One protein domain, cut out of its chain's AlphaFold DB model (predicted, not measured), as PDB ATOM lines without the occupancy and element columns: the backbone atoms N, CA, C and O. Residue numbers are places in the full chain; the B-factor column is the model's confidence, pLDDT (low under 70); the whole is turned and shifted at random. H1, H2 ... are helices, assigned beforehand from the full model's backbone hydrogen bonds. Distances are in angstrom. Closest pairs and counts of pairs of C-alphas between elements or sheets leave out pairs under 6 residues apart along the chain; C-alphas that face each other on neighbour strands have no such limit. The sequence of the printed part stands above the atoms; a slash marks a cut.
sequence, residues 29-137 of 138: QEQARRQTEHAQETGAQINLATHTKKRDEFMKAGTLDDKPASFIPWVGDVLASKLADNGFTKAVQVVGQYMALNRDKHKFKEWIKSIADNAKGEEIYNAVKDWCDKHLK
ATOM      1  N   GLN A  29     151.716 220.514 241.982       65.88
ATOM      2  CA  GLN A  29     152.142 221.630 241.120       65.88
ATOM      3  C   GLN A  29     153.159 222.558 241.797       65.88
ATOM      4  O   GLN A  29     154.126 222.967 241.160       65.88
ATOM      5  N   GLU A  30     152.985 222.863 243.085       67.12
ATOM      6  CA  GLU A  30     153.935 223.688 243.843       67.12
ATOM      7  C   GLU A  30     155.274 222.964 244.048       67.12
ATOM      8  O   GLU A  30     156.340 223.565 243.934       67.12
ATOM      9  N   GLN A  31     155.245 221.650 244.293       67.62
ATOM     10  CA  GLN A  31     156.462 220.839 244.347       67.62
ATOM     11  C   GLN A  31     157.170 220.782 242.990       67.62
ATOM     12  O   GLN A  31     158.391 220.915 242.951       67.62
ATOM     13  N   ALA A  32     156.428 220.650 241.886       67.25
ATOM     14  CA  ALA A  32     156.993 220.697 240.542       67.25
ATOM     15  C   ALA A  32     157.635 222.064 240.250       67.25
ATOM     16  O   ALA A  32     158.773 222.093 239.791       67.25
ATOM     17  N   ARG A  33     156.971 223.179 240.605       67.00
ATOM     18  CA  ARG A  33     157.532 224.540 240.500       67.00
ATOM     19  C   ARG A  33     158.834 224.682 241.275       67.00
ATOM     20  O   ARG A  33     159.847 225.028 240.671       67.00
ATOM     21  N   ARG A  34     158.835 224.296 242.553       64.75
ATOM     22  CA  ARG A  34     160.020 224.328 243.421       64.75
ATOM     23  C   ARG A  34     161.175 223.482 242.890       64.75
ATOM     24  O   ARG A  34     162.330 223.874 243.015       64.75
ATOM     25  N   GLN A  35     160.878 222.331 242.284       59.97
ATOM     26  CA  GLN A  35     161.889 221.482 241.651       59.97
ATOM     27  C   GLN A  35     162.474 222.140 240.395       59.97
ATOM     28  O   GLN A  35     163.693 222.132 240.228       59.97
ATOM     29  N   THR A  36     161.644 222.754 239.544       60.28
ATOM     30  CA  THR A  36     162.120 223.529 238.384       60.28
ATOM     31  C   THR A  36     162.910 224.777 238.779       60.28
ATOM     32  O   THR A  36     163.942 225.039 238.168       60.28
ATOM     33  N   GLU A  37     162.484 225.505 239.812       60.09
ATOM     34  CA  GLU A  37     163.176 226.692 240.333       60.09
ATOM     35  C   GLU A  37     164.554 226.297 240.894       60.09
ATOM     36  O   GLU A  37     165.571 226.845 240.475       60.09
ATOM     37  N   HIS A  38     164.629 225.237 241.708       57.22
ATOM     38  CA  HIS A  38     165.900 224.728 242.234       57.22
ATOM     39  C   HIS A  38     166.828 224.169 241.135       57.22
ATOM     40  O   HIS A  38     168.046 224.356 241.191       57.22
ATOM     41  N   ALA A  39     166.293 223.502 240.104       56.91
ATOM     42  CA  ALA A  39     167.078 223.009 238.965       56.91
ATOM     43  C   ALA A  39     167.644 224.152 238.095       56.91
ATOM     44  O   ALA A  39     168.767 224.062 237.594       56.91
ATOM     45  N   GLN A  40     166.896 225.247 237.938       53.47
ATOM     46  CA  GLN A  40     167.357 226.438 237.218       53.47
ATOM     47  C   GLN A  40     168.401 227.226 238.021       53.47
ATOM     48  O   GLN A  40     169.425 227.631 237.465       53.47
ATOM     49  N   GLU A  41     168.196 227.391 239.330       56.62
ATOM     50  CA  GLU A  41     169.145 228.061 240.225       56.62
ATOM     51  C   GLU A  41     170.464 227.292 240.347       56.62
ATOM     52  O   GLU A  41     171.541 227.894 240.328       56.62
ATOM     53  N   THR A  42     170.402 225.961 240.421       57.12
ATOM     54  CA  THR A  42     171.604 225.119 240.400       57.12
ATOM     55  C   THR A  42     172.308 225.217 239.047       57.12
ATOM     56  O   THR A  42     173.498 225.512 239.021       57.12
ATOM     57  N   GLY A  43     171.600 225.105 237.918       54.19
ATOM     58  CA  GLY A  43     172.184 225.269 236.578       54.19
ATOM     59  C   GLY A  43     172.929 226.599 236.369       54.19
ATOM     60  O   GLY A  43     174.025 226.624 235.804       54.19
ATOM     61  N   ALA A  44     172.379 227.710 236.865       55.00
ATOM     62  CA  ALA A  44     173.019 229.024 236.787       55.00
ATOM     63  C   ALA A  44     174.263 229.134 237.692       55.00
ATOM     64  O   ALA A  44     175.304 229.635 237.257       55.00
ATOM     65  N   GLN A  45     174.186 228.619 238.924       52.19
ATOM     66  CA  GLN A  45     175.307 228.636 239.869       52.19
ATOM     67  C   GLN A  45     176.478 227.753 239.413       52.19
ATOM     68  O   GLN A  45     177.634 228.164 239.533       52.19
ATOM     69  N   ILE A  46     176.206 226.576 238.836       57.94
ATOM     70  CA  ILE A  46     177.247 225.657 238.343       57.94
ATOM     71  C   ILE A  46     178.003 226.285 237.163       57.94
ATOM     72  O   ILE A  46     179.231 226.194 237.104       57.94
ATOM     73  N   ASN A  47     177.301 226.977 236.260       60.31
ATOM     74  CA  ASN A  47     177.921 227.649 235.117       60.31
ATOM     75  C   ASN A  47     178.823 228.811 235.557       60.31
ATOM     76  O   ASN A  47     179.966 228.900 235.107       60.31
ATOM     77  N   LEU A  48     178.363 229.659 236.485       63.34
ATOM     78  CA  LEU A  48     179.175 230.760 237.007       63.34
ATOM     79  C   LEU A  48     180.410 230.244 237.766       63.34
ATOM     80  O   LEU A  48     181.527 230.669 237.483       63.34
ATOM     81  N   ALA A  49     180.241 229.281 238.678       59.31
ATOM     82  CA  ALA A  49     181.337 228.742 239.486       59.31
ATOM     83  C   ALA A  49     182.382 227.967 238.659       59.31
ATOM     84  O   ALA A  49     183.584 228.064 238.931       59.31
ATOM     85  N   THR A  50     181.950 227.225 237.632       60.78
ATOM     86  CA  THR A  50     182.854 226.512 236.709       60.78
ATOM     87  C   THR A  50     183.696 227.492 235.902       60.78
ATOM     88  O   THR A  50     184.909 227.304 235.763       60.78
ATOM     89  N   HIS A  51     183.086 228.576 235.416       72.25
ATOM     90  CA  HIS A  51     183.818 229.603 234.686       72.25
ATOM     91  C   HIS A  51     184.784 230.388 235.569       72.25
ATOM     92  O   HIS A  51     185.874 230.697 235.097       72.25
ATOM     93  N   THR A  52     184.467 230.618 236.846       76.56
ATOM     94  CA  THR A  52     185.388 231.263 237.797       76.56
ATOM     95  C   THR A  52     186.658 230.438 238.022       76.56
ATOM     96  O   THR A  52     187.753 230.962 237.836       76.56
ATOM     97  N   LYS A  53     186.549 229.131 238.311       83.62
ATOM     98  CA  LYS A  53     187.733 228.266 238.512       83.62
ATOM     99  C   LYS A  53     188.597 228.165 237.255       83.62
ATOM    100  O   LYS A  53     189.807 228.362 237.314       83.62
ATOM    101  N   LYS A  54     187.964 227.920 236.105       87.62
ATOM    102  CA  LYS A  54     188.650 227.836 234.811       87.62
ATOM    103  C   LYS A  54     189.320 229.158 234.433       87.62
ATOM    104  O   LYS A  54     190.428 229.161 233.908       87.62
ATOM    105  N   ARG A  55     188.673 230.290 234.729       87.88
ATOM    106  CA  ARG A  55     189.257 231.625 234.562       87.88
ATOM    107  C   ARG A  55     190.490 231.789 235.448       87.88
ATOM    108  O   ARG A  55     191.498 232.269 234.948       87.88
ATOM    109  N   ASP A  56     190.455 231.364 236.709       89.19
ATOM    110  CA  ASP A  56     191.623 231.444 237.596       89.19
ATOM    111  C   ASP A  56     192.801 230.605 237.084       89.19
ATOM    112  O   ASP A  56     193.943 231.068 237.098       89.19
ATOM    113  N   GLU A  57     192.541 229.386 236.607       90.88
ATOM    114  CA  GLU A  57     193.560 228.529 235.990       90.88
ATOM    115  C   GLU A  57     194.133 229.156 234.719       90.88
ATOM    116  O   GLU A  57     195.354 229.210 234.553       90.88
ATOM    117  N   PHE A  58     193.266 229.700 233.863       92.06
ATOM    118  CA  PHE A  58     193.667 230.434 232.669       92.06
ATOM    119  C   PHE A  58     194.567 231.625 233.024       92.06
ATOM    120  O   PHE A  58     195.657 231.757 232.479       92.06
ATOM    121  N   MET A  59     194.189 232.430 234.020       90.38
ATOM    122  CA  MET A  59     194.973 233.581 234.489       90.38
ATOM    123  C   MET A  59     196.309 233.208 235.137       90.38
ATOM    124  O   MET A  59     197.204 234.057 235.218       90.38
ATOM    125  N   LYS A  60     196.446 231.992 235.671       90.38
ATOM    126  CA  LYS A  60     197.693 231.489 236.270       90.38
ATOM    127  C   LYS A  60     198.634 230.878 235.235       90.38
ATOM    128  O   LYS A  60     199.830 230.813 235.497       90.38
ATOM    129  N   ALA A  61     198.120 230.449 234.085       87.94
ATOM    130  CA  ALA A  61     198.945 229.915 233.014       87.94
ATOM    131  C   ALA A  61     199.875 231.013 232.472       87.94
ATOM    132  O   ALA A  61     199.398 232.021 231.963       87.94
ATOM    133  N   GLY A  62     201.191 230.822 232.605       82.44
ATOM    134  CA  GLY A  62     202.198 231.750 232.067       82.44
ATOM    135  C   GLY A  62     202.395 231.626 230.553       82.44
ATOM    136  O   GLY A  62     202.823 232.578 229.911       82.44
ATOM    137  N   THR A  63     202.046 230.474 229.975       86.88
ATOM    138  CA  THR A  63     202.042 230.221 228.528       86.88
ATOM    139  C   THR A  63     200.761 229.487 228.127       86.88
ATOM    140  O   THR A  63     200.153 228.773 228.933       86.88
ATOM    141  N   LEU A  64     200.329 229.679 226.878       90.25
ATOM    142  CA  LEU A  64     199.103 229.088 226.322       90.25
ATOM    143  C   LEU A  64     199.373 228.163 225.122       90.25
ATOM    144  O   LEU A  64     198.425 227.661 224.518       90.25
ATOM    145  N   ASP A  65     200.643 227.921 224.785       86.38
ATOM    146  CA  ASP A  65     201.065 227.175 223.590       86.38
ATOM    147  C   ASP A  65     200.632 225.705 223.585       86.38
ATOM    148  O   ASP A  65     200.315 225.148 222.531       86.38
ATOM    149  N   ASP A  66     200.560 225.086 224.763       89.25
ATOM    150  CA  ASP A  66     200.146 223.687 224.933       89.25
ATOM    151  C   ASP A  66     198.699 223.550 225.417       89.25
ATOM    152  O   ASP A  66     198.221 222.450 225.701       89.25
ATOM    153  N   LYS A  67     197.979 224.668 225.543       93.06
ATOM    154  CA  LYS A  67     196.602 224.671 226.031       93.06
ATOM    155  C   LYS A  67     195.630 224.643 224.849       93.06
ATOM    156  O   LYS A  67     195.777 225.447 223.927       93.06
ATOM    157  N   PRO A  68     194.616 223.761 224.853       93.94
ATOM    158  CA  PRO A  68     193.598 223.747 223.804       93.94
ATOM    159  C   PRO A  68     192.746 225.020 223.854       93.94
ATOM    160  O   PRO A  68     192.661 225.676 224.893       93.94
ATOM    161  N   ALA A  69     192.051 225.355 222.765       93.06
ATOM    162  CA  ALA A  69     191.106 226.480 222.750       93.06
ATOM    163  C   ALA A  69     190.000 226.335 223.816       93.06
ATOM    164  O   ALA A  69     189.564 227.325 224.403       93.06
ATOM    165  N   SER A  70     189.622 225.094 224.149       92.62
ATOM    166  CA  SER A  70     188.711 224.785 225.254       92.62
ATOM    167  C   SER A  70     189.272 225.130 226.632       92.62
ATOM    168  O   SER A  70     188.522 225.064 227.592       92.62
ATOM    169  N   PHE A  71     190.543 225.505 226.791       92.69
ATOM    170  CA  PHE A  71     191.080 225.974 228.073       92.69
ATOM    171  C   PHE A  71     190.619 227.402 228.406       92.69
ATOM    172  O   PHE A  71     190.549 227.772 229.576       92.69
ATOM    173  N   ILE A  72     190.236 228.191 227.397       92.00
ATOM    174  CA  ILE A  72     189.743 229.556 227.591       92.00
ATOM    175  C   ILE A  72     188.390 229.493 228.329       92.00
ATOM    176  O   ILE A  72     187.510 228.697 227.965       92.00
ATOM    177  N   PRO A  73     188.180 230.286 229.395       91.75
ATOM    178  CA  PRO A  73     186.880 230.354 230.053       91.75
ATOM    179  C   PRO A  73     185.814 230.812 229.050       91.75
ATOM    180  O   PRO A  73     186.094 231.568 228.126       91.75
ATOM    181  N   TRP A  74     184.587 230.318 229.212       89.88
ATOM    182  CA  TRP A  74     183.456 230.551 228.299       89.88
ATOM    183  C   TRP A  74     183.573 229.907 226.910       89.88
ATOM    184  O   TRP A  74     182.603 229.924 226.151       89.88
ATOM    185  N   VAL A  75     184.692 229.237 226.613       90.62
ATOM    186  CA  VAL A  75     184.820 228.310 225.483       90.62
ATOM    187  C   VAL A  75     184.522 226.889 225.966       90.62
ATOM    188  O   VAL A  75     185.291 226.303 226.729       90.62
ATOM    189  N   GLY A  76     183.364 226.359 225.563       88.12
ATOM    190  CA  GLY A  76     182.990 224.950 225.749       88.12
ATOM    191  C   GLY A  76     183.406 224.081 224.559       88.12
ATOM    192  O   GLY A  76     183.876 224.603 223.549       88.12
ATOM    193  N   ASP A  77     183.183 222.769 224.648       89.69
ATOM    194  CA  ASP A  77     183.657 221.800 223.645       89.69
ATOM    195  C   ASP A  77     183.095 222.055 222.244       89.69
ATOM    196  O   ASP A  77     183.824 221.980 221.259       89.69
ATOM    197  N   VAL A  78     181.825 222.459 222.140       91.06
ATOM    198  CA  VAL A  78     181.192 222.789 220.850       91.06
ATOM    199  C   VAL A  78     181.871 223.988 220.187       91.06
ATOM    200  O   VAL A  78     182.139 223.965 218.987       91.06
ATOM    201  N   LEU A  79     182.166 225.043 220.955       92.00
ATOM    202  CA  LEU A  79     182.861 226.215 220.424       92.00
ATOM    203  C   LEU A  79     184.321 225.883 220.101       92.00
ATOM    204  O   LEU A  79     184.822 226.312 219.069       92.00
ATOM    205  N   ALA A  80     184.984 225.090 220.945       92.50
ATOM    206  CA  ALA A  80     186.352 224.643 220.716       92.50
ATOM    207  C   ALA A  80     186.479 223.777 219.454       92.50
ATOM    208  O   ALA A  80     187.423 223.967 218.696       92.50
ATOM    209  N   SER A  81     185.516 222.887 219.193       94.38
ATOM    210  CA  SER A  81     185.478 222.085 217.967       94.38
ATOM    211  C   SER A  81     185.349 222.977 216.736       94.38
ATOM    212  O   SER A  81     186.148 222.865 215.819       94.38
ATOM    213  N   LYS A  82     184.421 223.940 216.748       94.25
ATOM    214  CA  LYS A  82     184.258 224.882 215.630       94.25
ATOM    215  C   LYS A  82     185.482 225.774 215.425       94.25
ATOM    216  O   LYS A  82     185.836 226.089 214.294       94.25
ATOM    217  N   LEU A  83     186.129 226.191 216.512       93.88
ATOM    218  CA  LEU A  83     187.402 226.906 216.455       93.88
ATOM    219  C   LEU A  83     188.478 226.033 215.797       93.88
ATOM    220  O   LEU A  83     189.162 226.511 214.897       93.88
ATOM    221  N   ALA A  84     188.575 224.758 216.176       94.31
ATOM    222  CA  ALA A  84     189.500 223.803 215.574       94.31
ATOM    223  C   ALA A  84     189.224 223.579 214.077       94.31
ATOM    224  O   ALA A  84     190.175 223.589 213.298       94.31
ATOM    225  N   ASP A  85     187.955 223.490 213.661       95.06
ATOM    226  CA  ASP A  85     187.558 223.396 212.245       95.06
ATOM    227  C   ASP A  85     188.000 224.631 211.434       95.06
ATOM    228  O   ASP A  85     188.275 224.540 210.240       95.06
ATOM    229  N   ASN A  86     188.119 225.787 212.095       92.62
ATOM    230  CA  ASN A  86     188.642 227.032 211.524       92.62
ATOM    231  C   ASN A  86     190.170 227.190 211.703       92.62
ATOM    232  O   ASN A  86     190.715 228.258 211.430       92.62
ATOM    233  N   GLY A  87     190.876 226.159 212.180       93.38
ATOM    234  CA  GLY A  87     192.330 226.165 212.382       93.38
ATOM    235  C   GLY A  87     192.808 226.698 213.742       93.38
ATOM    236  O   GLY A  87     194.014 226.737 213.990       93.38
ATOM    237  N   PHE A  88     191.899 227.060 214.650       94.38
ATOM    238  CA  PHE A  88     192.183 227.561 216.002       94.38
ATOM    239  C   PHE A  88     192.087 226.438 217.045       94.38
ATOM    240  O   PHE A  88     191.184 226.391 217.877       94.38
ATOM    241  N   THR A  89     193.035 225.506 216.999       93.00
ATOM    242  CA  THR A  89     193.101 224.352 217.916       93.00
ATOM    243  C   THR A  89     193.598 224.715 219.321       93.00
ATOM    244  O   THR A  89     193.161 224.134 220.318       93.00
ATOM    245  N   LYS A  90     194.499 225.698 219.419       94.38
ATOM    246  CA  LYS A  90     195.195 226.091 220.650       94.38
ATOM    247  C   LYS A  90     194.736 227.455 221.155       94.38
ATOM    248  O   LYS A  90     194.401 228.344 220.372       94.38
ATOM    249  N   ALA A  91     194.805 227.659 222.468       93.94
ATOM    250  CA  ALA A  91     194.453 228.924 223.106       93.94
ATOM    251  C   ALA A  91     195.325 230.088 222.602       93.94
ATOM    252  O   ALA A  91     194.801 231.169 222.344       93.94
ATOM    253  N   VAL A  92     196.623 229.852 222.366       93.31
ATOM    254  CA  VAL A  92     197.535 230.868 221.807       93.31
ATOM    255  C   VAL A  92     197.077 231.397 220.443       93.31
ATOM    256  O   VAL A  92     197.241 232.579 220.160       93.31
ATOM    257  N   GLN A  93     196.433 230.571 219.611       94.69
ATOM    258  CA  GLN A  93     195.953 231.000 218.293       94.69
ATOM    259  C   GLN A  93     194.764 231.963 218.416       94.69
ATOM    260  O   GLN A  93     194.674 232.935 217.670       94.69
ATOM    261  N   VAL A  94     193.881 231.738 219.393       94.38
ATOM    262  CA  VAL A  94     192.763 232.648 219.701       94.38
ATOM    263  C   VAL A  94     193.284 233.979 220.253       94.38
ATOM    264  O   VAL A  94     192.787 235.040 219.876       94.38
ATOM    265  N   VAL A  95     194.320 233.941 221.098       93.31
ATOM    266  CA  VAL A  95     195.019 235.148 221.571       93.31
ATOM    267  C   VAL A  95     195.685 235.890 220.405       93.31
ATOM    268  O   VAL A  95     195.561 237.107 220.303       93.31
ATOM    269  N   GLY A  96     196.319 235.169 219.477       93.88
ATOM    270  CA  GLY A  96     196.890 235.748 218.261       93.88
ATOM    271  C   GLY A  96     195.838 236.454 217.403       93.88
ATOM    272  O   GLY A  96     196.060 237.575 216.951       93.88
ATOM    273  N   GLN A  97     194.652 235.860 217.255       95.25
ATOM    274  CA  GLN A  97     193.543 236.499 216.548       95.25
ATOM    275  C   GLN A  97     193.045 237.765 217.256       95.25
ATOM    276  O   GLN A  97     192.785 238.776 216.606       95.25
ATOM    277  N   TYR A  98     192.941 237.741 218.586       94.38
ATOM    278  CA  TYR A  98     192.621 238.930 219.381       94.38
ATOM    279  C   TYR A  98     193.599 240.084 219.109       94.38
ATOM    280  O   TYR A  98     193.179 241.230 218.927       94.38
ATOM    281  N   MET A  99     194.894 239.780 219.008       93.00
ATOM    282  CA  MET A  99     195.925 240.761 218.671       93.00
ATOM    283  C   MET A  99     195.832 241.253 217.228       93.00
ATOM    284  O   MET A  99     195.931 242.455 216.997       93.00
ATOM    285  N   ALA A 100     195.602 240.351 216.271       95.06
ATOM    286  CA  ALA A 100     195.443 240.693 214.857       95.06
ATOM    287  C   ALA A 100     194.256 241.641 214.617       95.06
ATOM    288  O   ALA A 100     194.287 242.478 213.718       95.06
ATOM    289  N   LEU A 101     193.226 241.559 215.464       95.25
ATOM    290  CA  LEU A 101     192.083 242.470 215.464       95.25
ATOM    291  C   LEU A 101     192.346 243.777 216.232       95.25
ATOM    292  O   LEU A 101     191.399 244.481 216.578       95.25
ATOM    293  N   ASN A 102     193.609 244.122 216.504       93.56
ATOM    294  CA  ASN A 102     194.023 245.298 217.277       93.56
ATOM    295  C   ASN A 102     193.347 245.390 218.648       93.56
ATOM    296  O   ASN A 102     193.112 246.489 219.149       93.56
ATOM    297  N   ARG A 103     193.022 244.240 219.258       92.94
ATOM    298  CA  ARG A 103     192.339 244.172 220.556       92.94
ATOM    299  C   ARG A 103     190.961 244.845 220.547       92.94
ATOM    300  O   ARG A 103     190.433 245.200 221.598       92.94
ATOM    301  N   ASP A 104     190.365 245.013 219.369       95.19
ATOM    302  CA  ASP A 104     189.067 245.652 219.210       95.19
ATOM    303  C   ASP A 104     187.946 244.729 219.709       95.19
ATOM    304  O   ASP A 104     187.732 243.623 219.199       95.19
ATOM    305  N   LYS A 105     187.208 245.202 220.720       93.94
ATOM    306  CA  LYS A 105     186.118 244.447 221.351       93.94
ATOM    307  C   LYS A 105     185.004 244.091 220.372       93.94
ATOM    308  O   LYS A 105     184.453 242.996 220.467       93.94
ATOM    309  N   HIS A 106     184.641 244.997 219.469       94.94
ATOM    310  CA  HIS A 106     183.540 244.773 218.538       94.94
ATOM    311  C   HIS A 106     183.930 243.723 217.500       94.94
ATOM    312  O   HIS A 106     183.256 242.700 217.385       94.94
ATOM    313  N   LYS A 107     185.079 243.911 216.846       95.94
ATOM    314  CA  LYS A 107     185.594 242.994 215.823       95.94
ATOM    315  C   LYS A 107     185.828 241.596 216.378       95.94
ATOM    316  O   LYS A 107     185.478 240.614 215.732       95.94
ATOM    317  N   PHE A 108     186.381 241.487 217.588       95.88
ATOM    318  CA  PHE A 108     186.599 240.183 218.211       95.88
ATOM    319  C   PHE A 108     185.280 239.477 218.545       95.88
ATOM    320  O   PHE A 108     185.136 238.282 218.293       95.88
ATOM    321  N   LYS A 109     184.287 240.207 219.072       95.19
ATOM    322  CA  LYS A 109     182.951 239.651 219.334       95.19
ATOM    323  C   LYS A 109     182.271 239.185 218.049       95.19
ATOM    324  O   LYS A 109     181.668 238.115 218.055       95.19
ATOM    325  N   GLU A 110     182.358 239.964 216.974       95.19
ATOM    326  CA  GLU A 110     181.817 239.592 215.663       95.19
ATOM    327  C   GLU A 110     182.511 238.360 215.086       95.19
ATOM    328  O   GLU A 110     181.834 237.447 214.623       95.19
ATOM    329  N   TRP A 111     183.836 238.277 215.204       95.44
ATOM    330  CA  TRP A 111     184.598 237.103 214.784       95.44
ATOM    331  C   TRP A 111     184.213 235.837 215.569       95.44
ATOM    332  O   TRP A 111     183.978 234.779 214.990       95.44
ATOM    333  N   ILE A 112     184.069 235.929 216.893       94.06
ATOM    334  CA  ILE A 112     183.598 234.790 217.692       94.06
ATOM    335  C   ILE A 112     182.178 234.374 217.274       94.06
ATOM    336  O   ILE A 112     181.902 233.180 217.143       94.06
ATOM    337  N   LYS A 113     181.289 235.342 217.015       93.44
ATOM    338  CA  LYS A 113     179.928 235.072 216.532       93.44
ATOM    339  C   LYS A 113     179.903 234.431 215.148       93.44
ATOM    340  O   LYS A 113     179.077 233.552 214.924       93.44
ATOM    341  N   SER A 114     180.814 234.810 214.246       93.81
ATOM    342  CA  SER A 114     180.898 234.184 212.922       93.81
ATOM    343  C   SER A 114     181.280 232.704 212.999       93.81
ATOM    344  O   SER A 114     180.953 231.944 212.095       93.81
ATOM    345  N   ILE A 115     181.934 232.276 214.084       92.50
ATOM    346  CA  ILE A 115     182.245 230.865 214.348       92.50
ATOM    347  C   ILE A 115     181.070 230.175 215.050       92.50
ATOM    348  O   ILE A 115     180.663 229.073 214.674       92.50
ATOM    349  N   ALA A 116     180.496 230.804 216.077       90.25
ATOM    350  CA  ALA A 116     179.310 230.290 216.746       90.25
ATOM    351  C   ALA A 116     178.387 231.409 217.239       90.25
ATOM    352  O   ALA A 116     178.740 232.182 218.127       90.25
ATOM    353  N   ASP A 117     177.154 231.393 216.739       86.38
ATOM    354  CA  ASP A 117     176.132 232.404 217.026       86.38
ATOM    355  C   ASP A 117     175.839 232.574 218.533       86.38
ATOM    356  O   ASP A 117     175.811 233.684 219.062       86.38
ATOM    357  N   ASN A 118     175.756 231.456 219.264       83.75
ATOM    358  CA  ASN A 118     175.456 231.422 220.702       83.75
ATOM    359  C   ASN A 118     176.680 231.629 221.618       83.75
ATOM    360  O   ASN A 118     176.608 231.372 222.823       83.75
ATOM    361  N   ALA A 119     177.832 232.040 221.080       87.44
ATOM    362  CA  ALA A 119     179.040 232.199 221.879       87.44
ATOM    363  C   ALA A 119     178.979 233.420 222.811       87.44
ATOM    364  O   ALA A 119     178.515 234.507 222.458       87.44
ATOM    365  N   LYS A 120     179.548 233.270 224.012       89.25
ATOM    366  CA  LYS A 120     179.717 234.350 224.996       89.25
ATOM    367  C   LYS A 120     180.917 235.236 224.638       89.25
ATOM    368  O   LYS A 120     181.842 235.391 225.428       89.25
ATOM    369  N   GLY A 121     180.915 235.818 223.435       90.75
ATOM    370  CA  GLY A 121     182.068 236.542 222.879       90.75
ATOM    371  C   GLY A 121     182.587 237.688 223.755       90.75
ATOM    372  O   GLY A 121     183.780 237.963 223.755       90.75
ATOM    373  N   GLU A 122     181.718 238.328 224.539       91.75
ATOM    374  CA  GLU A 122     182.117 239.371 225.490       91.75
ATOM    375  C   GLU A 122     182.925 238.832 226.672       91.75
ATOM    376  O   GLU A 122     183.970 239.382 227.006       91.75
ATOM    377  N   GLU A 123     182.482 237.725 227.257       91.31
ATOM    378  CA  GLU A 123     183.175 237.092 228.375       91.31
ATOM    379  C   GLU A 123     184.505 236.469 227.933       91.31
ATOM    380  O   GLU A 123     185.513 236.573 228.633       91.31
ATOM    381  N   ILE A 124     184.528 235.880 226.731       93.38
ATOM    382  CA  ILE A 124     185.751 235.358 226.104       93.38
ATOM    383  C   ILE A 124     186.742 236.504 225.862       93.38
ATOM    384  O   ILE A 124     187.913 236.381 226.211       93.38
ATOM    385  N   TYR A 125     186.272 237.634 225.320       94.69
ATOM    386  CA  TYR A 125     187.091 238.831 225.120       94.69
ATOM    387  C   TYR A 125     187.700 239.325 226.434       94.69
ATOM    388  O   TYR A 125     188.906 239.542 226.500       94.69
ATOM    389  N   ASN A 126     186.884 239.474 227.482       93.00
ATOM    390  CA  ASN A 126     187.352 239.967 228.778       93.00
ATOM    391  C   ASN A 126     188.421 239.038 229.364       93.00
ATOM    392  O   ASN A 126     189.450 239.509 229.837       93.00
ATOM    393  N   ALA A 127     188.228 237.719 229.272       92.50
ATOM    394  CA  ALA A 127     189.223 236.762 229.735       92.50
ATOM    395  C   ALA A 127     190.536 236.837 228.942       92.50
ATOM    396  O   ALA A 127     191.609 236.845 229.538       92.50
ATOM    397  N   VAL A 128     190.474 236.909 227.611       93.31
ATOM    398  CA  VAL A 128     191.678 237.013 226.773       93.31
ATOM    399  C   VAL A 128     192.413 238.331 227.029       93.31
ATOM    400  O   VAL A 128     193.631 238.319 227.198       93.31
ATOM    401  N   LYS A 129     191.679 239.445 227.125       93.25
ATOM    402  CA  LYS A 129     192.222 240.765 227.459       93.25
ATOM    403  C   LYS A 129     192.936 240.741 228.811       93.25
ATOM    404  O   LYS A 129     194.107 241.091 228.874       93.25
ATOM    405  N   ASP A 130     192.261 240.292 229.866       92.50
ATOM    406  CA  ASP A 130     192.817 240.246 231.224       92.50
ATOM    407  C   ASP A 130     194.107 239.402 231.283       92.50
ATOM    408  O   ASP A 130     195.060 239.757 231.981       92.50
ATOM    409  N   TRP A 131     194.169 238.298 230.529       92.69
ATOM    410  CA  TRP A 131     195.380 237.481 230.434       92.69
ATOM    411  C   TRP A 131     196.510 238.210 229.701       92.69
ATOM    412  O   TRP A 131     197.642 238.215 230.187       92.69
ATOM    413  N   CYS A 132     196.209 238.864 228.573       92.12
ATOM    414  CA  CYS A 132     197.186 239.662 227.829       92.12
ATOM    415  C   CYS A 132     197.744 240.803 228.687       92.12
ATOM    416  O   CYS A 132     198.960 240.958 228.777       92.12
ATOM    417  N   ASP A 133     196.879 241.551 229.373       90.94
ATOM    418  CA  ASP A 133     197.275 242.660 230.245       90.94
ATOM    419  C   ASP A 133     198.215 242.174 231.363       90.94
ATOM    420  O   ASP A 133     199.207 242.827 231.693       90.94
ATOM    421  N   LYS A 134     197.939 240.991 231.926       90.19
ATOM    422  CA  LYS A 134     198.729 240.406 233.014       90.19
ATOM    423  C   LYS A 134     200.083 239.853 232.559       90.19
ATOM    424  O   LYS A 134     201.079 240.051 233.256       90.19
ATOM    425  N   HIS A 135     200.116 239.117 231.450       89.62
ATOM    426  CA  HIS A 135     201.286 238.318 231.055       89.62
ATOM    427  C   HIS A 135     202.128 238.957 229.958       89.62
ATOM    428  O   HIS A 135     203.329 238.707 229.900       89.62
ATOM    429  N   LEU A 136     201.534 239.799 229.112       85.06
ATOM    430  CA  LEU A 136     202.217 240.373 227.954       85.06
ATOM    431  C   LEU A 136     202.655 241.826 228.178       85.06
ATOM    432  O   LEU A 136     203.563 242.270 227.486       85.06
ATOM    433  N   LYS A 137     202.095 242.541 229.170       71.62
ATOM    434  CA  LYS A 137     202.455 243.939 229.514       71.62
ATOM    435  C   LYS A 137     202.493 244.883 228.293       71.62
ATOM    436  O   LYS A 137     203.370 245.743 228.202       71.62
TER     437      LYS A 137
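AT A GLANCE: This is residues 29 to 137 of the 138 residues of the protein "barrier-to-autointegration factor-like isoform X1" of Branchiostoma belcheri (UniProt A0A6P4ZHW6). What shape does the model have? It is one long helix, H1, whose residues 29 to 46 stick out as an arm from a compact head of four shorter helices, H2 to H5, and the loop of residues 61 to 76. In the head, H5 lies between the end of H1 and the helices H3 and H4. What makes it up? The printed part has 109 residues, with five named helices, H1 to H5 in chain order, and no named strand; the class is all helix. The whole is only just loose, close to compact, with a radius of gyration of the C-alphas of 16.0 A and spans of 54 by 29 by 24 A.

HOW THE PARTS SIT: Where does the first helix touch another? H1, residues 29 to 60, touches H5, residues 121 to 135, with residues 55 to 59 alone, at a shallow tilt of 29 degrees, the same way; the closest C-alphas, of Met 59 and Trp 131, are 5.6 A apart. What else touches H5, the hub? With residues 121 to 125 alone it touches H4, residues 105 to 115, at a steep tilt of 58 degrees, opposite ways; the closest C-alphas, of Lys 109 and Gly 121, are 4.8 A apart. It only just touches H3, residues 91 to 100, with 3 pairs of C-alphas within 8 A, about perpendicular at 87 degrees, the closest being Val 95 and Val 128 at 6.5 A. And H2, residues 77 to 85? It only just touches H4, with 3 pairs within 8 A, the closest C-alphas being those of Lys 82 and Ile 115 at 6.4 A; it is apart from H1 and H5. How are the backbones? In H1 to H5 every O i to N i+4 pair is within hydrogen-bond range.

IN THESE COORDINATES: Where does H1 run? From C-alpha 29 at (152.142, 221.630, 241.120) to C-alpha 60 it is 46.9 A long. Where does H5 end? It is 21.0 A long and ends at C-alpha 135, (201.286, 238.318, 231.055).

THE WHOLE: How large is it? The farthest C-alphas, of Gln 29 and Lys 137, are 56.2 A apart. Is it continuous and confident? The printed part has no cut, and the link H1 to H2 is long, with 16 residues; pLDDT is under 70 at residues 29 to 50.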